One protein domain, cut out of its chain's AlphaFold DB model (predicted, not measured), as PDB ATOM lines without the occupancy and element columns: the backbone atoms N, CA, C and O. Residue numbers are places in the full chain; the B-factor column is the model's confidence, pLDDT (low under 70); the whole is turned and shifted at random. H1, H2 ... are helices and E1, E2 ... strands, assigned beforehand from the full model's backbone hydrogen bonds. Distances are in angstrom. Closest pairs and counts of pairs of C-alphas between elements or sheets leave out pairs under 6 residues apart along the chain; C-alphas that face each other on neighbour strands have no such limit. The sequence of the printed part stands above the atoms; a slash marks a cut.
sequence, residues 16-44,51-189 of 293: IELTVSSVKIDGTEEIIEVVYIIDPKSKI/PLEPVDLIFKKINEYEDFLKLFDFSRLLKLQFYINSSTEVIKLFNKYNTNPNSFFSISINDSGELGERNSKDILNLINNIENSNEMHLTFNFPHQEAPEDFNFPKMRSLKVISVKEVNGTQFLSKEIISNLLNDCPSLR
ATOM      1  N   ILE A  16     -40.956  55.703  32.066       94.30
ATOM      2  CA  ILE A  16     -42.083  55.240  32.896       94.30
ATOM      3  C   ILE A  16     -43.334  54.934  32.072       94.30
ATOM      4  O   ILE A  16     -44.112  54.064  32.458       94.30
ATOM      5  N   GLU A  17     -43.520  55.602  30.933       96.80
ATOM      6  CA  GLU A  17     -44.628  55.363  30.003       96.80
ATOM      7  C   GLU A  17     -44.104  55.413  28.565       96.80
ATOM      8  O   GLU A  17     -43.271  56.264  28.243       96.80
ATOM      9  N   LEU A  18     -44.581  54.495  27.723       97.94
ATOM     10  CA  LEU A  18     -44.255  54.411  26.303       97.94
ATOM     11  C   LEU A  18     -45.487  53.953  25.517       97.94
ATOM     12  O   LEU A  18     -46.012  52.865  25.752       97.94
ATOM     13  N   THR A  19     -45.882  54.757  24.542       98.30
ATOM     14  CA  THR A  19     -46.898  54.440  23.544       98.30
ATOM     15  C   THR A  19     -46.252  54.505  22.170       98.30
ATOM     16  O   THR A  19     -45.597  55.492  21.844       98.30
ATOM     17  N   VAL A  20     -46.430  53.459  21.370       97.66
ATOM     18  CA  VAL A  20     -45.910  53.361  20.005       97.66
ATOM     19  C   VAL A  20     -47.057  53.033  19.061       97.66
ATOM     20  O   VAL A  20     -47.738  52.020  19.231       97.66
ATOM     21  N   SER A  21     -47.248  53.864  18.048       95.47
ATOM     22  CA  SER A  21     -48.254  53.676  17.006       95.47
ATOM     23  C   SER A  21     -47.562  53.483  15.661       95.47
ATOM     24  O   SER A  21     -46.794  54.345  15.250       95.47
ATOM     25  N   SER A  22     -47.837  52.376  14.971       92.66
ATOM     26  CA  SER A  22     -47.390  52.135  13.590       92.66
ATOM     27  C   SER A  22     -48.586  52.290  12.659       92.66
ATOM     28  O   SER A  22     -49.517  51.475  12.702       92.66
ATOM     29  N   VAL A  23     -48.591  53.361  11.864       88.43
ATOM     30  CA  VAL A  23     -49.746  53.786  11.061       88.43
ATOM     31  C   VAL A  23     -49.330  53.989   9.610       88.43
ATOM     32  O   VAL A  23     -48.352  54.674   9.327       88.43
ATOM     33  N   LYS A  24     -50.104  53.435   8.670       86.03
ATOM     34  CA  LYS A  24     -49.989  53.765   7.244       86.03
ATOM     35  C   LYS A  24     -50.804  55.015   6.925       86.03
ATOM     36  O   LYS A  24     -52.024  55.005   7.072       86.03
ATOM     37  N   ILE A  25     -50.143  56.055   6.428       80.03
ATOM     38  CA  ILE A  25     -50.780  57.239   5.846       80.03
ATOM     39  C   ILE A  25     -51.101  56.931   4.382       80.03
ATOM     40  O   ILE A  25     -50.236  56.476   3.627       80.03
ATOM     41  N   ASP A  26     -52.359  57.136   3.990       78.17
ATOM     42  CA  ASP A  26     -52.858  56.927   2.622       78.17
ATOM     43  C   ASP A  26     -52.531  55.538   2.035       78.17
ATOM     44  O   ASP A  26     -52.391  55.367   0.824       78.17
ATOM     45  N   GLY A  27     -52.353  54.533   2.901       72.27
ATOM     46  CA  GLY A  27     -51.994  53.163   2.526       72.27
ATOM     47  C   GLY A  27     -50.573  52.979   1.972       72.27
ATOM     48  O   GLY A  27     -50.247  51.872   1.544       72.27
ATOM     49  N   THR A  28     -49.726  54.017   1.965       77.84
ATOM     50  CA  THR A  28     -48.427  53.990   1.262       77.84
ATOM     51  C   THR A  28     -47.214  54.223   2.162       77.84
ATOM     52  O   THR A  28     -46.285  53.418   2.118       77.84
ATOM     53  N   GLU A  29     -47.195  55.281   2.978       84.03
ATOM     54  CA  GLU A  29     -46.077  55.597   3.881       84.03
ATOM     55  C   GLU A  29     -46.421  55.141   5.303       84.03
ATOM     56  O   GLU A  29     -47.453  55.525   5.850       84.03
ATOM     57  N   GLU A  30     -45.576  54.305   5.906       88.19
ATOM     58  CA  GLU A  30     -45.692  53.942   7.320       88.19
ATOM     59  C   GLU A  30     -44.945  54.970   8.171       88.19
ATOM     60  O   GLU A  30     -43.753  55.208   7.967       88.19
ATOM     61  N   ILE A  31     -45.648  55.572   9.127       93.24
ATOM     62  CA  ILE A  31     -45.058  56.401  10.174       93.24
ATOM     63  C   ILE A  31     -45.127  55.673  11.512       93.24
ATOM     64  O   ILE A  31     -46.051  54.899  11.775       93.24
ATOM     65  N   ILE A  32     -44.139  55.947  12.357       95.80
ATOM     66  CA  ILE A  32     -44.088  55.450  13.727       95.80
ATOM     67  C   ILE A  32     -44.182  56.661  14.647       95.80
ATOM     68  O   ILE A  32     -43.243  57.452  14.726       95.80
ATOM     69  N   GLU A  33     -45.307  56.806  15.332       96.46
ATOM     70  CA  GLU A  33     -45.504  57.833  16.353       96.46
ATOM     71  C   GLU A  33     -45.148  57.240  17.713       96.46
ATOM     72  O   GLU A  33     -45.577  56.136  18.059       96.46
ATOM     73  N   VAL A  34     -44.340  57.959  18.484       97.87
ATOM     74  CA  VAL A  34     -43.894  57.535  19.805       97.87
ATOM     75  C   VAL A  34     -44.166  58.637  20.805       97.87
ATOM     76  O   VAL A  34     -43.591  59.719  20.727       97.87
ATOM     77  N   VAL A  35     -44.985  58.314  21.801       98.01
ATOM     78  CA  VAL A  35     -45.267  59.183  22.941       98.01
ATOM     79  C   VAL A  35     -44.681  58.544  24.190       98.01
ATOM     80  O   VAL A  35     -44.945  57.378  24.473       98.01
ATOM     81  N   TYR A  36     -43.872  59.277  24.952       97.05
ATOM     82  CA  TYR A  36     -43.218  58.717  26.135       97.05
ATOM     83  C   TYR A  36     -43.044  59.721  27.270       97.05
ATOM     84  O   TYR A  36     -43.029  60.935  27.068       97.05
ATOM     85  N   ILE A  37     -42.866  59.194  28.483       95.25
ATOM     86  CA  ILE A  37     -42.552  59.973  29.684       95.25
ATOM     87  C   ILE A  37     -41.292  59.398  30.334       95.25
ATOM     88  O   ILE A  37     -41.209  58.203  30.622       95.25
ATOM     89  N   ILE A  38     -40.312  60.269  30.585       91.69
ATOM     90  CA  ILE A  38     -39.057  59.938  31.276       91.69
ATOM     91  C   ILE A  38     -39.269  60.011  32.792       91.69
ATOM     92  O   ILE A  38     -39.865  60.970  33.288       91.69
ATOM     93  N   ASP A  39     -38.706  59.060  33.540       88.58
ATOM     94  CA  ASP A  39     -38.679  59.107  34.998       88.58
ATOM     95  C   ASP A  39     -37.932  60.367  35.481       88.58
ATOM     96  O   ASP A  39     -36.743  60.526  35.179       88.58
ATOM     97  N   PRO A  40     -38.561  61.245  36.281       83.68
ATOM     98  CA  PRO A  40     -37.914  62.453  36.785       83.68
ATOM     99  C   PRO A  40     -36.629  62.189  37.578       83.68
ATOM    100  O   PRO A  40     -35.732  63.027  37.563       83.68
ATOM    101  N   LYS A  41     -36.515  61.038  38.254       81.06
ATOM    102  CA  LYS A  41     -35.322  60.640  39.019       81.06
ATOM    103  C   LYS A  41     -34.160  60.221  38.123       81.06
ATOM    104  O   LYS A  41     -33.018  60.303  38.560       81.06
ATOM    105  N   SER A  42     -34.446  59.785  36.897       75.10
ATOM    106  CA  SER A  42     -33.422  59.410  35.913       75.10
ATOM    107  C   SER A  42     -32.813  60.623  35.203       75.10
ATOM    108  O   SER A  42     -31.757  60.517  34.578       75.10
ATOM    109  N   LYS A  43     -33.439  61.806  35.307       62.25
ATOM    110  CA  LYS A  43     -32.899  63.042  34.734       62.25
ATOM    111  C   LYS A  43     -31.651  63.459  35.522       62.25
ATOM    112  O   LYS A  43     -31.742  64.060  36.586       62.25
ATOM    113  N   ILE A  44     -30.477  63.177  34.950       59.65
ATOM    114  CA  ILE A  44     -29.149  63.568  35.469       59.65
ATOM    115  C   ILE A  44     -29.024  65.102  35.614       59.65
ATOM    116  O   ILE A  44     -28.217  65.613  36.389       59.65
ATOM    117  N   PRO A  51     -42.750  69.352  34.755       58.00
ATOM    118  CA  PRO A  51     -43.912  68.482  34.809       58.00
ATOM    119  C   PRO A  51     -43.641  67.201  34.003       58.00
ATOM    120  O   PRO A  51     -42.814  67.180  33.087       58.00
ATOM    121  N   LEU A  52     -44.303  66.114  34.404       73.24
ATOM    122  CA  LEU A  52     -44.345  64.840  33.680       73.24
ATOM    123  C   LEU A  52     -45.116  65.049  32.366       73.24
ATOM    124  O   LEU A  52     -46.234  64.572  32.213       73.24
ATOM    125  N   GLU A  53     -44.559  65.848  31.464       85.12
ATOM    126  CA  GLU A  53     -45.146  66.105  30.160       85.12
ATOM    127  C   GLU A  53     -44.699  65.013  29.187       85.12
ATOM    128  O   GLU A  53     -43.507  64.678  29.144       85.12
ATOM    129  N   PRO A  54     -45.644  64.428  28.434       93.13
ATOM    130  CA  PRO A  54     -45.316  63.480  27.386       93.13
ATOM    131  C   PRO A  54     -44.512  64.169  26.282       93.13
ATOM    132  O   PRO A  54     -44.812  65.293  25.882       93.13
ATOM    133  N   VAL A  55     -43.493  63.476  25.784       94.45
ATOM    134  CA  VAL A  55     -42.749  63.865  24.585       94.45
ATOM    135  C   VAL A  55     -43.294  63.061  23.416       94.45
ATOM    136  O   VAL A  55     -43.413  61.843  23.527       94.45
ATOM    137  N   ASP A  56     -43.600  63.744  22.318       96.05
ATOM    138  CA  ASP A  56     -44.110  63.162  21.077       96.05
ATOM    139  C   ASP A  56     -43.030  63.236  19.988       96.05
ATOM    140  O   ASP A  56     -42.422  64.291  19.771       96.05
ATOM    141  N   LEU A  57     -42.749  62.103  19.348       96.51
ATOM    142  CA  LEU A  57     -41.799  61.958  18.252       96.51
ATOM    143  C   LEU A  57     -42.438  61.177  17.108       96.51
ATOM    144  O   LEU A  57     -43.099  60.166  17.323       96.51
ATOM    145  N   ILE A  58     -42.140  61.589  15.878       96.41
ATOM    146  CA  ILE A  58     -42.580  60.898  14.666       96.41
ATOM    147  C   ILE A  58     -41.347  60.439  13.894       96.41
ATOM    148  O   ILE A  58     -40.478  61.248  13.560       96.41
ATOM    149  N   PHE A  59     -41.295  59.149  13.579       95.90
ATOM    150  CA  PHE A  59     -40.259  58.541  12.753       95.90
ATOM    151  C   PHE A  59     -40.839  58.110  11.412       95.90
ATOM    152  O   PHE A  59     -41.905  57.500  11.343       95.90
ATOM    153  N   LYS A  60     -40.102  58.388  10.336       93.62
ATOM    154  CA  LYS A  60     -40.464  57.938   8.979       93.62
ATOM    155  C   LYS A  60     -39.759  56.647   8.584       93.62
ATOM    156  O   LYS A  60     -40.034  56.070   7.535       93.62
ATOM    157  N   LYS A  61     -38.770  56.231   9.376       93.39
ATOM    158  CA  LYS A  61     -37.947  55.055   9.107       93.39
ATOM    159  C   LYS A  61     -37.817  54.215  10.361       93.39
ATOM    160  O   LYS A  61     -37.490  54.724  11.430       93.39
ATOM    161  N   ILE A  62     -37.934  52.905  10.186       94.23
ATOM    162  CA  ILE A  62     -37.780  51.925  11.264       94.23
ATOM    163  C   ILE A  62     -36.413  52.021  11.972       94.23
ATOM    164  O   ILE A  62     -36.320  51.809  13.178       94.23
ATOM    165  N   ASN A  63     -35.361  52.428  11.250       96.44
ATOM    166  CA  ASN A  63     -34.024  52.626  11.819       96.44
ATOM    167  C   ASN A  63     -33.964  53.806  12.806       96.44
ATOM    168  O   ASN A  63     -33.215  53.740  13.773       96.44
ATOM    169  N   GLU A  64     -34.750  54.865  12.586       97.21
ATOM    170  CA  GLU A  64     -34.810  56.015  13.504       97.21
ATOM    171  C   GLU A  64     -35.481  55.607  14.822       97.21
ATOM    172  O   GLU A  64     -35.007  55.962  15.901       97.21
ATOM    173  N   TYR A  65     -36.526  54.779  14.740       97.03
ATOM    174  CA  TYR A  65     -37.153  54.161  15.907       97.03
ATOM    175  C   TYR A  65     -36.195  53.205  16.639       97.03
ATOM    176  O   TYR A  65     -36.099  53.232  17.863       97.03
ATOM    177  N   GLU A  66     -35.427  52.389  15.911       98.06
ATOM    178  CA  GLU A  66     -34.389  51.549  16.517       98.06
ATOM    179  C   GLU A  66     -33.325  52.386  17.249       98.06
ATOM    180  O   GLU A  66     -32.912  52.034  18.357       98.06
ATOM    181  N   ASP A  67     -32.888  53.496  16.657       97.78
ATOM    182  CA  ASP A  67     -31.939  54.405  17.293       97.78
ATOM    183  C   ASP A  67     -32.537  55.074  18.533       97.78
ATOM    184  O   ASP A  67     -31.849  55.158  19.550       97.78
ATOM    185  N   PHE A  68     -33.823  55.438  18.506       97.53
ATOM    186  CA  PHE A  68     -34.562  55.884  19.689       97.53
ATOM    187  C   PHE A  68     -34.539  54.834  20.808       97.53
ATOM    188  O   PHE A  68     -34.165  55.158  21.937       97.53
ATOM    189  N   LEU A  69     -34.851  53.566  20.515       97.50
ATOM    190  CA  LEU A  69     -34.874  52.503  21.528       97.50
ATOM    191  C   LEU A  69     -33.514  52.309  22.216       97.50
ATOM    192  O   LEU A  69     -33.456  51.991  23.404       97.50
ATOM    193  N   LYS A  70     -32.401  52.537  21.506       96.18
ATOM    194  CA  LYS A  70     -31.048  52.440  22.082       96.18
ATOM    195  C   LYS A  70     -30.772  53.501  23.148       96.18
ATOM    196  O   LYS A  70     -29.867  53.278  23.959       96.18
ATOM    197  N   LEU A  71     -31.496  54.621  23.153       94.75
ATOM    198  CA  LEU A  71     -31.247  55.747  24.059       94.75
ATOM    199  C   LEU A  71     -31.766  55.513  25.478       94.75
ATOM    200  O   LEU A  71     -31.259  56.148  26.400       94.75
ATOM    201  N   PHE A  72     -32.724  54.607  25.668       94.13
ATOM    202  CA  PHE A  72     -33.450  54.471  26.929       94.13
ATOM    203  C   PHE A  72     -33.152  53.165  27.667       94.13
ATOM    204  O   PHE A  72     -32.696  52.175  27.088       94.13
ATOM    205  N   ASP A  73     -33.398  53.197  28.973       92.52
ATOM    206  CA  ASP A  73     -33.596  52.019  29.808       92.52
ATOM    207  C   ASP A  73     -35.101  51.833  30.071       92.52
ATOM    208  O   ASP A  73     -35.820  52.776  30.412       92.52
ATOM    209  N   PHE A  74     -35.578  50.603  29.902       94.09
ATOM    210  CA  PHE A  74     -36.978  50.218  30.076       94.09
ATOM    211  C   PHE A  74     -37.242  49.540  31.427       94.09
ATOM    212  O   PHE A  74     -38.380  49.174  31.706       94.09
ATOM    213  N   SER A  75     -36.226  49.406  32.287       91.01
ATOM    214  CA  SER A  75     -36.308  48.730  33.592       91.01
ATOM    215  C   SER A  75     -37.367  49.299  34.547       91.01
ATOM    216  O   SER A  75     -37.796  48.618  35.480       91.01
ATOM    217  N   ARG A  76     -37.809  50.545  34.328       91.79
ATOM    218  CA  ARG A  76     -38.833  51.229  35.136       91.79
ATOM    219  C   ARG A  76     -40.115  51.540  34.370       91.79
ATOM    220  O   ARG A  76     -40.947  52.303  34.864       91.79
ATOM    221  N   LEU A  77     -40.286  50.938  33.196       94.88
ATOM    222  CA  LEU A  77     -41.449  51.150  32.350       94.88
ATOM    223  C   LEU A  77     -42.702  50.574  33.022       94.88
ATOM    224  O   LEU A  77     -42.821  49.368  33.215       94.88
ATOM    225  N   LEU A  78     -43.648  51.444  33.378       95.60
ATOM    226  CA  LEU A  78     -44.894  51.077  34.054       95.60
ATOM    227  C   LEU A  78     -46.056  50.922  33.075       95.60
ATOM    228  O   LEU A  78     -46.925  50.081  33.297       95.60
ATOM    229  N   LYS A  79     -46.104  51.725  32.012       97.64
ATOM    230  CA  LYS A  79     -47.141  51.617  30.981       97.64
ATOM    231  C   LYS A  79     -46.516  51.414  29.616       97.64
ATOM    232  O   LYS A  79     -45.650  52.188  29.220       97.64
ATOM    233  N   LEU A  80     -46.983  50.392  28.912       97.99
ATOM    234  CA  LEU A  80     -46.552  50.078  27.559       97.99
ATOM    235  C   LEU A  80     -47.770  49.903  26.664       97.99
ATOM    236  O   LEU A  80     -48.639  49.080  26.950       97.99
ATOM    237  N   GLN A  81     -47.819  50.651  25.572       98.29
ATOM    238  CA  GLN A  81     -48.915  50.575  24.629       98.29
ATOM    239  C   GLN A  81     -48.418  50.493  23.190       98.29
ATOM    240  O   GLN A  81     -47.583  51.285  22.766       98.29
ATOM    241  N   PHE A  82     -48.971  49.551  22.434       97.53
ATOM    242  CA  PHE A  82     -48.770  49.425  21.000       97.53
ATOM    243  C   PHE A  82     -50.099  49.566  20.265       97.53
ATOM    244  O   PHE A  82     -51.061  48.866  20.583       97.53
ATOM    245  N   TYR A  83     -50.122  50.420  19.248       95.50
ATOM    246  CA  TYR A  83     -51.184  50.493  18.251       95.50
ATOM    247  C   TYR A  83     -50.602  50.083  16.901       95.50
ATOM    248  O   TYR A  83     -49.809  50.811  16.308       95.50
ATOM    249  N   ILE A  84     -50.953  48.892  16.426       91.06
ATOM    250  CA  ILE A  84     -50.379  48.314  15.213       91.06
ATOM    251  C   ILE A  84     -51.450  48.296  14.128       91.06
ATOM    252  O   ILE A  84     -52.385  47.503  14.183       91.06
ATOM    253  N   ASN A  85     -51.313  49.164  13.127       86.86
ATOM    254  CA  ASN A  85     -52.141  49.132  11.916       86.86
ATOM    255  C   ASN A  85     -51.378  48.497  10.732       86.86
ATOM    256  O   ASN A  85     -51.937  47.913   9.805       86.86
ATOM    257  N   SER A  86     -50.055  48.545  10.788       82.17
ATOM    258  CA  SER A  86     -49.152  48.084   9.739       82.17
ATOM    259  C   SER A  86     -48.260  46.963  10.259       82.17
ATOM    260  O   SER A  86     -48.776  45.898  10.588       82.17
ATOM    261  N   SER A  87     -46.947  47.154  10.319       82.13
ATOM    262  CA  SER A  87     -45.993  46.097  10.631       82.13
ATOM    263  C   SER A  87     -45.855  45.841  12.138       82.13
ATOM    264  O   SER A  87     -45.842  46.770  12.944       82.13
ATOM    265  N   THR A  88     -45.660  44.577  12.535       88.67
ATOM    266  CA  THR A  88     -45.260  44.204  13.910       88.67
ATOM    267  C   THR A  88     -43.774  44.466  14.184       88.67
ATOM    268  O   THR A  88     -43.290  44.205  15.288       88.67
ATOM    269  N   GLU A  89     -43.027  45.004  13.212       91.03
ATOM    270  CA  GLU A  89     -41.597  45.301  13.344       91.03
ATOM    271  C   GLU A  89     -41.273  46.218  14.529       91.03
ATOM    272  O   GLU A  89     -40.235  46.035  15.170       91.03
ATOM    273  N   VAL A  90     -42.167  47.145  14.888       94.41
ATOM    274  CA  VAL A  90     -41.977  48.008  16.065       94.41
ATOM    275  C   VAL A  90     -41.956  47.217  17.379       94.41
ATOM    276  O   VAL A  90     -41.165  47.529  18.273       94.41
ATOM    277  N   ILE A  91     -42.751  46.145  17.475       95.53
ATOM    278  CA  ILE A  91     -42.767  45.223  18.621       95.53
ATOM    279  C   ILE A  91     -41.528  44.330  18.584       95.53
ATOM    280  O   ILE A  91     -40.862  44.145  19.601       95.53
ATOM    281  N   LYS A  92     -41.164  43.817  17.404       95.11
ATOM    282  CA  LYS A  92     -39.949  43.013  17.217       95.11
ATOM    283  C   LYS A  92     -38.694  43.762  17.668       95.11
ATOM    284  O   LYS A  92     -37.856  43.199  18.372       95.11
ATOM    285  N   LEU A  93     -38.558  45.029  17.274       96.36
ATOM    286  CA  LEU A  93     -37.452  45.876  17.709       96.36
ATOM    287  C   LEU A  93     -37.530  46.194  19.196       96.36
ATOM    288  O   LEU A  93     -36.509  46.113  19.872       96.36
ATOM    289  N   PHE A  94     -38.717  46.481  19.731       96.82
ATOM    290  CA  PHE A  94     -38.864  46.671  21.170       96.82
ATOM    291  C   PHE A  94     -38.376  45.443  21.950       96.82
ATOM    292  O   PHE A  94     -37.533  45.584  22.830       96.82
ATOM    293  N   ASN A  95     -38.784  44.231  21.560       95.55
ATOM    294  CA  ASN A  95     -38.333  42.976  22.174       95.55
ATOM    295  C   ASN A  95     -36.807  42.782  22.109       95.55
ATOM    296  O   ASN A  95     -36.223  42.175  23.001       95.55
ATOM    297  N   LYS A  96     -36.141  43.304  21.069       95.97
ATOM    298  CA  LYS A  96     -34.676  43.250  20.936       95.97
ATOM    299  C   LYS A  96     -33.961  44.105  21.989       95.97
ATOM    300  O   LYS A  96     -32.880  43.724  22.432       95.97
ATOM    301  N   TYR A  97     -34.526  45.254  22.364       94.82
ATOM    302  CA  TYR A  97     -33.902  46.191  23.311       94.82
ATOM    303  C   TYR A  97     -34.432  46.047  24.741       94.82
ATOM    304  O   TYR A  97     -33.687  46.275  25.694       94.82
ATOM    305  N   ASN A  98     -35.673  45.592  24.904       92.45
ATOM    306  CA  ASN A  98     -36.269  45.262  26.188       92.45
ATOM    307  C   ASN A  98     -35.959  43.811  26.589       92.45
ATOM    308  O   ASN A  98     -36.803  42.921  26.501       92.45
ATOM    309  N   THR A  99     -34.713  43.570  26.990       85.30
ATOM    310  CA  THR A  99     -34.193  42.212  27.240       85.30
ATOM    311  C   THR A  99     -34.530  41.651  28.617       85.30
ATOM    312  O   THR A  99     -34.540  40.435  28.785       85.30
ATOM    313  N   ASN A 100     -34.814  42.511  29.595       83.98
ATOM    314  CA  ASN A 100     -35.185  42.076  30.934       83.98
ATOM    315  C   ASN A 100     -36.711  41.961  31.039       83.98
ATOM    316  O   ASN A 100     -37.417  42.850  30.550       83.98
ATOM    317  N   PRO A 101     -37.229  40.905  31.688       85.03
ATOM    318  CA  PRO A 101     -38.634  40.848  32.037       85.03
ATOM    319  C   PRO A 101     -39.018  42.044  32.904       85.03
ATOM    320  O   PRO A 101     -38.368  42.316  33.913       85.03
ATOM    321  N   ASN A 102     -40.070  42.755  32.504       85.21
ATOM    322  CA  ASN A 102     -40.557  43.924  33.228       85.21
ATOM    323  C   ASN A 102     -41.866  43.608  33.947       85.21
ATOM    324  O   ASN A 102     -42.700  42.828  33.473       85.21
ATOM    325  N   SER A 103     -42.051  44.287  35.073       91.94
ATOM    326  CA  SER A 103     -43.325  44.367  35.771       91.94
ATOM    327  C   SER A 103     -44.032  45.661  35.372       91.94
ATOM    328  O   SER A 103     -43.611  46.750  35.761       91.94
ATOM    329  N   PHE A 104     -45.115  45.545  34.612       94.39
ATOM    330  CA  PHE A 104     -45.916  46.683  34.177       94.39
ATOM    331  C   PHE A 104     -47.027  46.990  35.186       94.39
ATOM    332  O   PHE A 104     -47.533  46.131  35.906       94.39
ATOM    333  N   PHE A 105     -47.458  48.243  35.231       96.33
ATOM    334  CA  PHE A 105     -48.789  48.560  35.720       96.33
ATOM    335  C   PHE A 105     -49.833  48.158  34.671       96.33
ATOM    336  O   PHE A 105     -50.782  47.453  35.001       96.33
ATOM    337  N   SER A 106     -49.647  48.566  33.414       97.91
ATOM    338  CA  SER A 106     -50.591  48.270  32.334       97.91
ATOM    339  C   SER A 106     -49.861  48.028  31.019       97.91
ATOM    340  O   SER A 106     -48.924  48.755  30.677       97.91
ATOM    341  N   ILE A 107     -50.306  47.012  30.283       97.83
ATOM    342  CA  ILE A 107     -49.877  46.751  28.914       97.83
ATOM    343  C   ILE A 107     -51.084  46.719  27.982       97.83
ATOM    344  O   ILE A 107     -52.101  46.084  28.277       97.83
ATOM    345  N   SER A 108     -50.965  47.372  26.832       98.18
ATOM    346  CA  SER A 108     -51.968  47.318  25.777       98.18
ATOM    347  C   SER A 108     -51.326  47.046  24.421       98.18
ATOM    348  O   SER A 108     -50.360  47.695  24.040       98.18
ATOM    349  N   ILE A 109     -51.863  46.077  23.686       97.17
ATOM    350  CA  ILE A 109     -51.486  45.780  22.305       97.17
ATOM    351  C   ILE A 109     -52.779  45.775  21.506       97.17
ATOM    352  O   ILE A 109     -53.603  44.876  21.660       97.17
ATOM    353  N   ASN A 110     -52.974  46.794  20.682       95.68
ATOM    354  CA  ASN A 110     -54.118  46.897  19.798       95.68
ATOM    355  C   ASN A 110     -53.654  46.701  18.355       95.68
ATOM    356  O   ASN A 110     -53.147  47.638  17.739       95.68
ATOM    357  N   ASP A 111     -53.793  45.481  17.836       91.18
ATOM    358  CA  ASP A 111     -53.587  45.208  16.416       91.18
ATOM    359  C   ASP A 111     -54.914  45.386  15.667       91.18
ATOM    360  O   ASP A 111     -55.809  44.543  15.740       91.18
ATOM    361  N   SER A 112     -55.052  46.512  14.969       84.95
ATOM    362  CA  SER A 112     -56.207  46.829  14.121       84.95
ATOM    363  C   SER A 112     -55.879  46.710  12.633       84.95
ATOM    364  O   SER A 112     -56.618  47.233  11.800       84.95
ATOM    365  N   GLY A 113     -54.720  46.143  12.304       73.65
ATOM    366  CA  GLY A 113     -54.126  46.309  10.995       73.65
ATOM    367  C   GLY A 113     -54.735  45.483   9.868       73.65
ATOM    368  O   GLY A 113     -55.634  44.665  10.057       73.65
ATOM    369  N   GLU A 114     -54.224  45.722   8.659       70.57
ATOM    370  CA  GLU A 114     -54.720  45.116   7.415       70.57
ATOM    371  C   GLU A 114     -54.769  43.574   7.462       70.57
ATOM    372  O   GLU A 114     -53.916  42.937   8.084       70.57
ATOM    373  N   LEU A 115     -55.731  42.999   6.719       63.27
ATOM    374  CA  LEU A 115     -56.089  41.569   6.607       63.27
ATOM    375  C   LEU A 115     -54.986  40.638   6.053       63.27
ATOM    376  O   LEU A 115     -55.258  39.479   5.743       63.27
ATOM    377  N   GLY A 116     -53.763  41.135   5.867       65.37
ATOM    378  CA  GLY A 116     -52.641  40.327   5.393       65.37
ATOM    379  C   GLY A 116     -52.213  39.270   6.413       65.37
ATOM    380  O   GLY A 116     -52.525  39.364   7.599       65.37
ATOM    381  N   GLU A 117     -51.464  38.263   5.958       64.44
ATOM    382  CA  GLU A 117     -50.863  37.272   6.854       64.44
ATOM    383  C   GLU A 117     -49.932  37.965   7.862       64.44
ATOM    384  O   GLU A 117     -48.874  38.492   7.512       64.44
ATOM    385  N   ARG A 118     -50.342  37.968   9.132       77.60
ATOM    386  CA  ARG A 118     -49.587  38.524  10.260       77.60
ATOM    387  C   ARG A 118     -49.042  37.400  11.107       77.60
ATOM    388  O   ARG A 118     -49.774  36.484  11.449       77.60
ATOM    389  N   ASN A 119     -47.775  37.468  11.489       81.92
ATOM    390  CA  ASN A 119     -47.211  36.478  12.396       81.92
ATOM    391  C   ASN A 119     -47.392  36.932  13.850       81.92
ATOM    392  O   ASN A 119     -46.908  37.992  14.241       81.92
ATOM    393  N   SER A 120     -48.039  36.102  14.663       90.49
ATOM    394  CA  SER A 120     -48.252  36.356  16.089       90.49
ATOM    395  C   SER A 120     -46.982  36.313  16.940       90.49
ATOM    396  O   SER A 120     -46.970  36.848  18.050       90.49
ATOM    397  N   LYS A 121     -45.891  35.737  16.423       91.83
ATOM    398  CA  LYS A 121     -44.644  35.481  17.152       91.83
ATOM    399  C   LYS A 121     -44.104  36.695  17.902       91.83
ATOM    400  O   LYS A 121     -43.695  36.545  19.047       91.83
ATOM    401  N   ASP A 122     -44.087  37.883  17.301       91.97
ATOM    402  CA  ASP A 122     -43.510  39.065  17.959       91.97
ATOM    403  C   ASP A 122     -44.361  39.536  19.149       91.97
ATOM    404  O   ASP A 122     -43.820  39.890  20.199       91.97
ATOM    405  N   ILE A 123     -45.688  39.470  19.017       94.30
ATOM    406  CA  ILE A 123     -46.637  39.807  20.084       94.30
ATOM    407  C   ILE A 123     -46.600  38.749  21.190       94.30
ATOM    408  O   ILE A 123     -46.534  39.096  22.367       94.30
ATOM    409  N   LEU A 124     -46.567  37.464  20.832       94.92
ATOM    410  CA  LEU A 124     -46.459  36.376  21.806       94.92
ATOM    411  C   LEU A 124     -45.124  36.416  22.558       94.92
ATOM    412  O   LEU A 124     -45.104  36.229  23.772       94.92
ATOM    413  N   ASN A 125     -44.019  36.736  21.878       93.76
ATOM    414  CA  ASN A 125     -42.719  36.943  22.520       93.76
ATOM    415  C   ASN A 125     -42.756  38.103  23.517       93.76
ATOM    416  O   ASN A 125     -42.197  37.976  24.606       93.76
ATOM    417  N   LEU A 126     -43.425  39.209  23.168       95.26
ATOM    418  CA  LEU A 126     -43.608  40.327  24.090       95.26
ATOM    419  C   LEU A 126     -44.394  39.876  25.323       95.26
ATOM    420  O   LEU A 126     -43.939  40.104  26.438       95.26
ATOM    421  N   ILE A 127     -45.526  39.190  25.131       95.83
ATOM    422  CA  ILE A 127     -46.366  38.684  26.227       95.83
ATOM    423  C   ILE A 127     -45.573  37.743  27.138       95.83
ATOM    424  O   ILE A 127     -45.598  37.909  28.355       95.83
ATOM    425  N   ASN A 128     -44.826  36.800  26.563       93.70
ATOM    426  CA  ASN A 128     -44.026  35.826  27.307       93.70
ATOM    427  C   ASN A 128     -42.876  36.461  28.104       93.70
ATOM    428  O   ASN A 128     -42.425  35.873  29.084       93.70
ATOM    429  N   ASN A 129     -42.414  37.650  27.711       93.05
ATOM    430  CA  ASN A 129     -41.367  38.386  28.418       93.05
ATOM    431  C   ASN A 129     -41.911  39.286  29.548       93.05
ATOM    432  O   ASN A 129     -41.152  40.016  30.181       93.05
ATOM    433  N   ILE A 130     -43.218  39.278  29.820       95.05
ATOM    434  CA  ILE A 130     -43.802  40.054  30.921       95.05
ATOM    435  C   ILE A 130     -43.682  39.255  32.216       95.05
ATOM    436  O   ILE A 130     -44.251  38.172  32.342       95.05
ATOM    437  N   GLU A 131     -43.000  39.820  33.211       94.79
ATOM    438  CA  GLU A 131     -42.919  39.215  34.543       94.79
ATOM    439  C   GLU A 131     -44.259  39.343  35.279       94.79
ATOM    440  O   GLU A 131     -44.756  38.396  35.893       94.79
ATOM    441  N   ASN A 132     -44.848  40.537  35.234       95.72
ATOM    442  CA  ASN A 132     -46.100  40.839  35.908       95.72
ATOM    443  C   ASN A 132     -46.790  42.036  35.241       95.72
ATOM    444  O   ASN A 132     -46.132  42.904  34.674       95.72
ATOM    445  N   SER A 133     -48.113  42.109  35.335       97.28
ATOM    446  CA  SER A 133     -48.873  43.312  34.984       97.28
ATOM    447  C   SER A 133     -50.071  43.443  35.911       97.28
ATOM    448  O   SER A 133     -50.555  42.419  36.381       97.28
ATOM    449  N   ASN A 134     -50.585  44.647  36.179       97.99
ATOM    450  CA  ASN A 134     -51.896  44.777  36.830       97.99
ATOM    451  C   ASN A 134     -53.039  44.704  35.814       97.99
ATOM    452  O   ASN A 134     -54.109  44.179  36.133       97.99
ATOM    453  N   GLU A 135     -52.802  45.216  34.610       98.54
ATOM    454  CA  GLU A 135     -53.788  45.330  33.540       98.54
ATOM    455  C   GLU A 135     -53.184  44.879  32.209       98.54
ATOM    456  O   GLU A 135     -52.028  45.176  31.896       98.54
ATOM    457  N   MET A 136     -53.955  44.138  31.423       98.47
ATOM    458  CA  MET A 136     -53.532  43.659  30.112       98.47
ATOM    459  C   MET A 136     -54.684  43.779  29.118       98.47
ATOM    460  O   MET A 136     -55.758  43.232  29.347       98.47
ATOM    461  N   HIS A 137     -54.466  44.479  28.008       98.50
ATOM    462  CA  HIS A 137     -55.484  44.719  26.983       98.50
ATOM    463  C   HIS A 137     -54.954  44.317  25.610       98.50
ATOM    464  O   HIS A 137     -54.069  44.975  25.074       98.50
ATOM    465  N   LEU A 138     -55.487  43.241  25.043       97.94
ATOM    466  CA  LEU A 138     -54.966  42.610  23.839       97.94
ATOM    467  C   LEU A 138     -56.058  42.531  22.776       97.94
ATOM    468  O   LEU A 138     -57.114  41.950  23.018       97.94
ATOM    469  N   THR A 139     -55.782  43.071  21.596       96.02
ATOM    470  CA  THR A 139     -56.533  42.791  20.372       96.02
ATOM    471  C   THR A 139     -55.642  41.935  19.481       96.02
ATOM    472  O   THR A 139     -54.616  42.411  18.998       96.02
ATOM    473  N   PHE A 140     -56.009  40.669  19.296       93.59
ATOM    474  CA  PHE A 140     -55.306  39.730  18.430       93.59
ATOM    475  C   PHE A 140     -55.953  39.697  17.050       93.59
ATOM    476  O   PHE A 140     -57.103  39.280  16.905       93.59
ATOM    477  N   ASN A 141     -55.186  40.117  16.047       92.27
ATOM    478  CA  ASN A 141     -55.591  40.178  14.650       92.27
ATOM    479  C   ASN A 141     -54.649  39.332  13.790       92.27
ATOM    480  O   ASN A 141     -53.799  39.844  13.064       92.27
ATOM    481  N   PHE A 142     -54.776  38.016  13.913       90.50
ATOM    482  CA  PHE A 142     -54.002  37.039  13.159       90.50
ATOM    483  C   PHE A 142     -54.979  36.185  12.349       90.50
ATOM    484  O   PHE A 142     -55.448  35.161  12.855       90.50
ATOM    485  N   PRO A 143     -55.337  36.613  11.122       88.77
ATOM    486  CA  PRO A 143     -56.413  35.992  10.367       88.77
ATOM    487  C   PRO A 143     -56.287  34.469  10.316       88.77
ATOM    488  O   PRO A 143     -55.279  33.937   9.851       88.77
ATOM    489  N   HIS A 144     -57.316  33.784  10.818       86.01
ATOM    490  CA  HIS A 144     -57.426  32.322  10.828       86.01
ATOM    491  C   HIS A 144     -56.279  31.565  11.523       86.01
ATOM    492  O   HIS A 144     -56.085  30.380  11.252       86.01
ATOM    493  N   GLN A 145     -55.522  32.216  12.411       91.37
ATOM    494  CA  GLN A 145     -54.502  31.538  13.207       91.37
ATOM    495  C   GLN A 145     -55.063  31.026  14.528       91.37
ATOM    496  O   GLN A 145     -55.809  31.714  15.230       91.37
ATOM    497  N   GLU A 146     -54.622  29.826  14.881       91.79
ATOM    498  CA  GLU A 146     -54.767  29.252  16.212       91.79
ATOM    499  C   GLU A 146     -53.559  29.634  17.076       91.79
ATOM    500  O   GLU A 146     -52.482  29.960  16.562       91.79
ATOM    501  N   ALA A 147     -53.731  29.607  18.398       90.77
ATOM    502  CA  ALA A 147     -52.589  29.745  19.295       90.77
ATOM    503  C   ALA A 147     -51.603  28.578  19.076       90.77
ATOM    504  O   ALA A 147     -52.040  27.447  18.855       90.77
ATOM    505  N   PRO A 148     -50.282  28.813  19.186       91.94
ATOM    506  CA  PRO A 148     -49.311  27.725  19.275       91.94
ATOM    507  C   PRO A 148     -49.676  26.746  20.401       91.94
ATOM    508  O   PRO A 148     -50.141  27.180  21.455       91.94
ATOM    509  N   GLU A 149     -49.439  25.445  20.204       88.83
ATOM    510  CA  GLU A 149     -49.824  24.393  21.167       88.83
ATOM    511  C   GLU A 149     -49.247  24.609  22.579       88.83
ATOM    512  O   GLU A 149     -49.844  24.193  23.569       88.83
ATOM    513  N   ASP A 150     -48.092  25.265  22.687       88.65
ATOM    514  CA  ASP A 150     -47.389  25.546  23.938       88.65
ATOM    515  C   ASP A 150     -47.679  26.943  24.516       88.65
ATOM    516  O   ASP A 150     -47.174  27.289  25.591       88.65
ATOM    517  N   PHE A 151     -48.505  27.753  23.846       92.91
ATOM    518  CA  PHE A 151     -48.799  29.104  24.300       92.91
ATOM    519  C   PHE A 151     -49.699  29.108  25.538       92.91
ATOM    520  O   PHE A 151     -50.814  28.589  25.547       92.91
ATOM    521  N   ASN A 152     -49.228  29.789  26.579       93.61
ATOM    522  CA  ASN A 152     -50.000  30.128  27.762       93.61
ATOM    523  C   ASN A 152     -49.653  31.543  28.209       93.61
ATOM    524  O   ASN A 152     -48.523  32.001  28.037       93.61
ATOM    525  N   PHE A 153     -50.608  32.220  28.845       94.49
ATOM    526  CA  PHE A 153     -50.298  33.478  29.511       94.49
ATOM    527  C   PHE A 153     -49.264  33.255  30.628       94.49
ATOM    528  O   PHE A 153     -49.353  32.255  31.352       94.49
ATOM    529  N   PRO A 154     -48.311  34.188  30.818       94.24
ATOM    530  CA  PRO A 154     -47.383  34.126  31.936       94.24
ATOM    531  C   PRO A 154     -48.127  34.117  33.270       94.24
ATOM    532  O   PRO A 154     -49.202  34.704  33.418       94.24
ATOM    533  N   LYS A 155     -47.514  33.511  34.287       95.41
ATOM    534  CA  LYS A 155     -48.059  33.537  35.647       95.41
ATOM    535  C   LYS A 155     -47.881  34.924  36.258       95.41
ATOM    536  O   LYS A 155     -46.791  35.260  36.712       95.41
ATOM    537  N   MET A 156     -48.958  35.700  36.337       95.72
ATOM    538  CA  MET A 156     -48.919  37.073  36.845       95.72
ATOM    539  C   MET A 156     -49.630  37.191  38.191       95.72
ATOM    540  O   MET A 156     -50.854  37.102  38.305       95.72
ATOM    541  N   ARG A 157     -48.860  37.431  39.255       94.58
ATOM    542  CA  ARG A 157     -49.414  37.540  40.614       94.58
ATOM    543  C   ARG A 157     -50.219  38.817  40.828       94.58
ATOM    544  O   ARG A 157     -51.091  38.810  41.696       94.58
ATOM    545  N   SER A 158     -49.924  39.895  40.102       95.78
ATOM    546  CA  SER A 158     -50.599  41.187  40.269       95.78
ATOM    547  C   SER A 158     -51.678  41.465  39.228       95.78
ATOM    548  O   SER A 158     -52.379  42.461  39.391       95.78
ATOM    549  N   LEU A 159     -51.875  40.584  38.237       97.58
ATOM    550  CA  LEU A 159     -52.876  40.781  37.188       97.58
ATOM    551  C   LEU A 159     -54.273  40.802  37.788       97.58
ATOM    552  O   LEU A 159     -54.714  39.821  38.382       97.58
ATOM    553  N   LYS A 160     -54.947  41.944  37.647       96.82
ATOM    554  CA  LYS A 160     -56.297  42.217  38.155       96.82
ATOM    555  C   LYS A 160     -57.321  42.257  37.036       96.82
ATOM    556  O   LYS A 160     -58.455  41.827  37.259       96.82
ATOM    557  N   VAL A 161     -56.928  42.766  35.871       98.15
ATOM    558  CA  VAL A 161     -57.799  42.967  34.714       98.15
ATOM    559  C   VAL A 161     -57.116  42.427  33.471       98.15
ATOM    560  O   VAL A 161     -55.956  42.743  33.212       98.15
ATOM    561  N   ILE A 162     -57.849  41.647  32.684       98.43
ATOM    562  CA  ILE A 162     -57.431  41.265  31.340       98.43
ATOM    563  C   ILE A 162     -58.573  41.461  30.348       98.43
ATOM    564  O   ILE A 162     -59.714  41.098  30.618       98.43
ATOM    565  N   SER A 163     -58.263  42.035  29.195       98.44
ATOM    566  CA  SER A 163     -59.155  42.142  28.051       98.44
ATOM    567  C   SER A 163     -58.497  41.457  26.865       98.44
ATOM    568  O   SER A 163     -57.378  41.817  26.517       98.44
ATOM    569  N   VAL A 164     -59.178  40.505  26.236       98.07
ATOM    570  CA  VAL A 164     -58.723  39.837  25.012       98.07
ATOM    571  C   VAL A 164     -59.825  39.930  23.969       98.07
ATOM    572  O   VAL A 164     -60.947  39.488  24.209       98.07
ATOM    573  N   LYS A 165     -59.504  40.506  22.815       96.53
ATOM    574  CA  LYS A 165     -60.376  40.575  21.649       96.53
ATOM    575  C   LYS A 165     -59.720  39.833  20.497       96.53
ATOM    576  O   LYS A 165     -58.642  40.216  20.060       96.53
ATOM    577  N   GLU A 166     -60.370  38.796  20.002       94.84
ATOM    578  CA  GLU A 166     -59.978  38.096  18.785       94.84
ATOM    579  C   GLU A 166     -60.724  38.700  17.602       94.84
ATOM    580  O   GLU A 166     -61.945  38.833  17.643       94.84
ATOM    581  N   VAL A 167     -60.002  39.076  16.548       92.37
ATOM    582  CA  VAL A 167     -60.600  39.621  15.323       92.37
ATOM    583  C   VAL A 167     -60.200  38.796  14.104       92.37
ATOM    584  O   VAL A 167     -59.247  38.015  14.149       92.37
ATOM    585  N   ASN A 168     -60.952  38.947  13.010       89.63
ATOM    586  CA  ASN A 168     -60.683  38.309  11.715       89.63
ATOM    587  C   ASN A 168     -60.508  36.778  11.792       89.63
ATOM    588  O   ASN A 168     -59.703  36.182  11.081       89.63
ATOM    589  N   GLY A 169     -61.270  36.128  12.675       90.47
ATOM    590  CA  GLY A 169     -61.246  34.674  12.834       90.47
ATOM    591  C   GLY A 169     -60.013  34.125  13.555       90.47
ATOM    592  O   GLY A 169     -59.777  32.924  13.462       90.47
ATOM    593  N   THR A 170     -59.245  34.966  14.255       92.79
ATOM    594  CA  THR A 170     -58.223  34.513  15.216       92.79
ATOM    595  C   THR A 170     -58.869  33.618  16.285       92.79
ATOM    596  O   THR A 170     -59.967  33.929  16.745       92.79
ATOM    597  N   GLN A 171     -58.212  32.521  16.673       93.12
ATOM    598  CA  GLN A 171     -58.711  31.554  17.668       93.12
ATOM    599  C   GLN A 171     -57.605  31.141  18.647       93.12
ATOM    600  O   GLN A 171     -57.138  30.004  18.681       93.12
ATOM    601  N   PHE A 172     -57.138  32.097  19.437       94.72
ATOM    602  CA  PHE A 172     -56.122  31.897  20.463       94.72
ATOM    603  C   PHE A 172     -56.725  31.471  21.801       94.72
ATOM    604  O   PHE A 172     -56.094  30.745  22.560       94.72
ATOM    605  N   LEU A 173     -57.936  31.909  22.127       95.54
ATOM    606  CA  LEU A 173     -58.614  31.563  23.361       95.54
ATOM    607  C   LEU A 173     -59.122  30.125  23.284       95.54
ATOM    608  O   LEU A 173     -60.085  29.802  22.591       95.54
ATOM    609  N   SER A 174     -58.492  29.261  24.073       94.47
ATOM    610  CA  SER A 174     -58.923  27.888  24.305       94.47
ATOM    611  C   SER A 174     -59.382  27.700  25.752       94.47
ATOM    612  O   SER A 174     -59.085  28.497  26.648       94.47
ATOM    613  N   LYS A 175     -60.092  26.598  26.011       94.88
ATOM    614  CA  LYS A 175     -60.459  26.197  27.377       94.88
ATOM    615  C   LYS A 175     -59.234  26.072  28.288       94.88
ATOM    616  O   LYS A 175     -59.299  26.446  29.458       94.88
ATOM    617  N   GLU A 176     -58.140  25.534  27.756       95.22
ATOM    618  CA  GLU A 176     -56.890  25.352  28.489       95.22
ATOM    619  C   GLU A 176     -56.262  26.698  28.857       95.22
ATOM    620  O   GLU A 176     -55.989  26.934  30.034       95.22
ATOM    621  N   ILE A 177     -56.155  27.620  27.896       96.38
ATOM    622  CA  ILE A 177     -55.589  28.958  28.115       96.38
ATOM    623  C   ILE A 177     -56.397  29.738  29.155       96.38
ATOM    624  O   ILE A 177     -55.816  30.323  30.069       96.38
ATOM    625  N   ILE A 178     -57.733  29.708  29.085       96.88
ATOM    626  CA  ILE A 178     -58.596  30.361  30.084       96.88
ATOM    627  C   ILE A 178     -58.441  29.728  31.469       96.88
ATOM    628  O   ILE A 178     -58.375  30.440  32.475       96.88
ATOM    629  N   SER A 179     -58.381  28.397  31.540       95.52
ATOM    630  CA  SER A 179     -58.161  27.680  32.797       95.52
ATOM    631  C   SER A 179     -56.825  28.070  33.427       95.52
ATOM    632  O   SER A 179     -56.781  28.425  34.607       95.52
ATOM    633  N   ASN A 180     -55.748  28.070  32.642       95.52
ATOM    634  CA  ASN A 180     -54.415  28.438  33.107       95.52
ATOM    635  C   ASN A 180     -54.379  29.901  33.553       95.52
ATOM    636  O   ASN A 180     -53.975  30.176  34.678       95.52
ATOM    637  N   LEU A 181     -54.932  30.823  32.762       95.78
ATOM    638  CA  LEU A 181     -55.053  32.239  33.114       95.78
ATOM    639  C   LEU A 181     -55.774  32.450  34.458       95.78
ATOM    640  O   LEU A 181     -55.268  33.151  35.337       95.78
ATOM    641  N   LEU A 182     -56.938  31.823  34.659       94.36
ATOM    642  CA  LEU A 182     -57.716  31.971  35.895       94.36
ATOM    643  C   LEU A 182     -57.027  31.340  37.113       94.36
ATOM    644  O   LEU A 182     -57.207  31.843  38.227       94.36
ATOM    645  N   ASN A 183     -56.257  30.267  36.936       92.70
ATOM    646  CA  ASN A 183     -55.580  29.572  38.033       92.70
ATOM    647  C   ASN A 183     -54.226  30.201  38.391       92.70
ATOM    648  O   ASN A 183     -53.908  30.337  39.573       92.70
ATOM    649  N   ASP A 184     -53.460  30.628  37.388       93.44
ATOM    650  CA  ASP A 184     -52.111  31.169  37.554       93.44
ATOM    651  C   ASP A 184     -52.087  32.670  37.873       93.44
ATOM    652  O   ASP A 184     -51.079  33.170  38.380       93.44
ATOM    653  N   CYS A 185     -53.205  33.377  37.669       94.37
ATOM    654  CA  CYS A 185     -53.385  34.775  38.068       94.37
ATOM    655  C   CYS A 185     -54.337  34.880  39.281       94.37
ATOM    656  O   CYS A 185     -55.545  35.112  39.134       94.37
ATOM    657  N   PRO A 186     -53.844  34.700  40.524       90.52
ATOM    658  CA  PRO A 186     -54.692  34.662  41.718       90.52
ATOM    659  C   PRO A 186     -55.392  35.995  42.009       90.52
ATOM    660  O   PRO A 186     -56.487  35.983  42.569       90.52
ATOM    661  N   SER A 187     -54.790  37.117  41.607       92.62
ATOM    662  CA  SER A 187     -55.349  38.462  41.794       92.62
ATOM    663  C   SER A 187     -56.356  38.863  40.719       92.62
ATOM    664  O   SER A 187     -56.923  39.948  40.826       92.62
ATOM    665  N   LEU A 188     -56.594  38.017  39.710       94.88
ATOM    666  CA  LEU A 188     -57.476  38.344  38.597       94.88
ATOM    667  C   LEU A 188     -58.909  38.497  39.112       94.88
ATOM    668  O   LEU A 188     -59.456  37.573  39.722       94.88
ATOM    669  N   ARG A 189     -59.496  39.676  38.884       94.18
ATOM    670  CA  ARG A 189     -60.863  40.041  39.293       94.18
ATOM    671  C   ARG A 189     -61.747  40.417  38.115       94.18
ATOM    672  O   ARG A 189     -62.961  40.471  38.282       94.18
TER     673      ARG A 189
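AT A GLANCE: This is residues 16 to 44 and 51 to 189 of the 293 residues of an uncharacterized protein of Strongyloides stercoralis (UniProt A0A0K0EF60). One broad, twisted sheet of seven strands makes a wall, with helices H1, H2 and H3 in a row along one side of it; H1 and H2 lie over that face, H3 only grazes the sheet, and the other face is bare of named helices. H4 lies off the sheet, beyond its E7 edge. The printed part has 168 residues, with four named helices and seven named strands in the order E1 E2 E3 H1 E4 H2 E5 H3 E6 E7 H4, a mixed class of helices and strands. The mixed sheet runs E3 E2 E1 E4 E5 E6 E7. The whole is compact, with a radius of gyration of the C-alphas of 16.1 A and spans of 46 by 40 by 23 A.

HOW THE PARTS SIT: Edge strand E3, residues 55 to 59, is antiparallel to E2, residues 29 to 38, with N 34 and O 57 at 2.8 A. E2 forms a hairpin with E1, residues 16 to 25; N 21 and O 33 are 2.8 A apart. The other neighbours are parallel: E1 and E4, residues 79 to 84, with N 20 and O 81 at 2.8 A; E4 and E5, residues 102 to 111, with N 82 and O 108 at 2.8 A; E5 and E6, residues 130 to 140, with N 109 and O 137 at 2.8 A; E6 and edge strand E7, residues 161 to 166, with N 138 and O 163 at 2.8 A. E5 bends by 92 degrees at residue 105 and E6 by 108 degrees at residue 134. H1, residues 62 to 71, is on the sheet over E3 and E2, at a height of 10.3 A. H2, residues 89 to 97, is on the same face at 11.0 A, over E1 and only just over E4, on which 3 of its C-alphas fall. They touch at a shallow tilt of 26 degrees, the same way; their closest C-alphas, of Glu 66 and Leu 93, are 6.6 A apart. H2 touches H3, residues 121 to 128, at a steep tilt of 45 degrees; the closest C-alphas, of Lys 92 and Asp 122, are 5.4 A apart. H4, residues 175 to 184, touches no helix. E4, H2, E5 and E5, H3, E6 are strand-helix-strand units, parallel neighbour strands with a helix between, and E3, H1, E4 is a split one, with E2 and E1 between its strands; the three crossovers are right-handed. Every O i to N i+4 pair is within hydrogen-bond range in H2, H3 and H4, and 5 of 6 in H1.

IN THESE COORDINATES: E1 begins at C-alpha 16, (-42.083, 55.240, 32.896), and is 28.5 A long; E2 measures 28.6 A, E5 21.3 A and E6 17.0 A. H1 is 14.9 A long and H4 14.1 A, ending at C-alpha 184, (-52.111, 31.169, 37.554).

THE WHOLE: The C-alphas farthest apart, of Ile 44 and Lys 175, are 49.4 A apart. Residues 45 to 50 are not printed, and C-alphas 44 and 51 are 15.6 A apart across the cut. The link E6 to E7, residues 141 to 160, is long. Residues 43 to 44, 51 and 115 to 117 have pLDDT under 70.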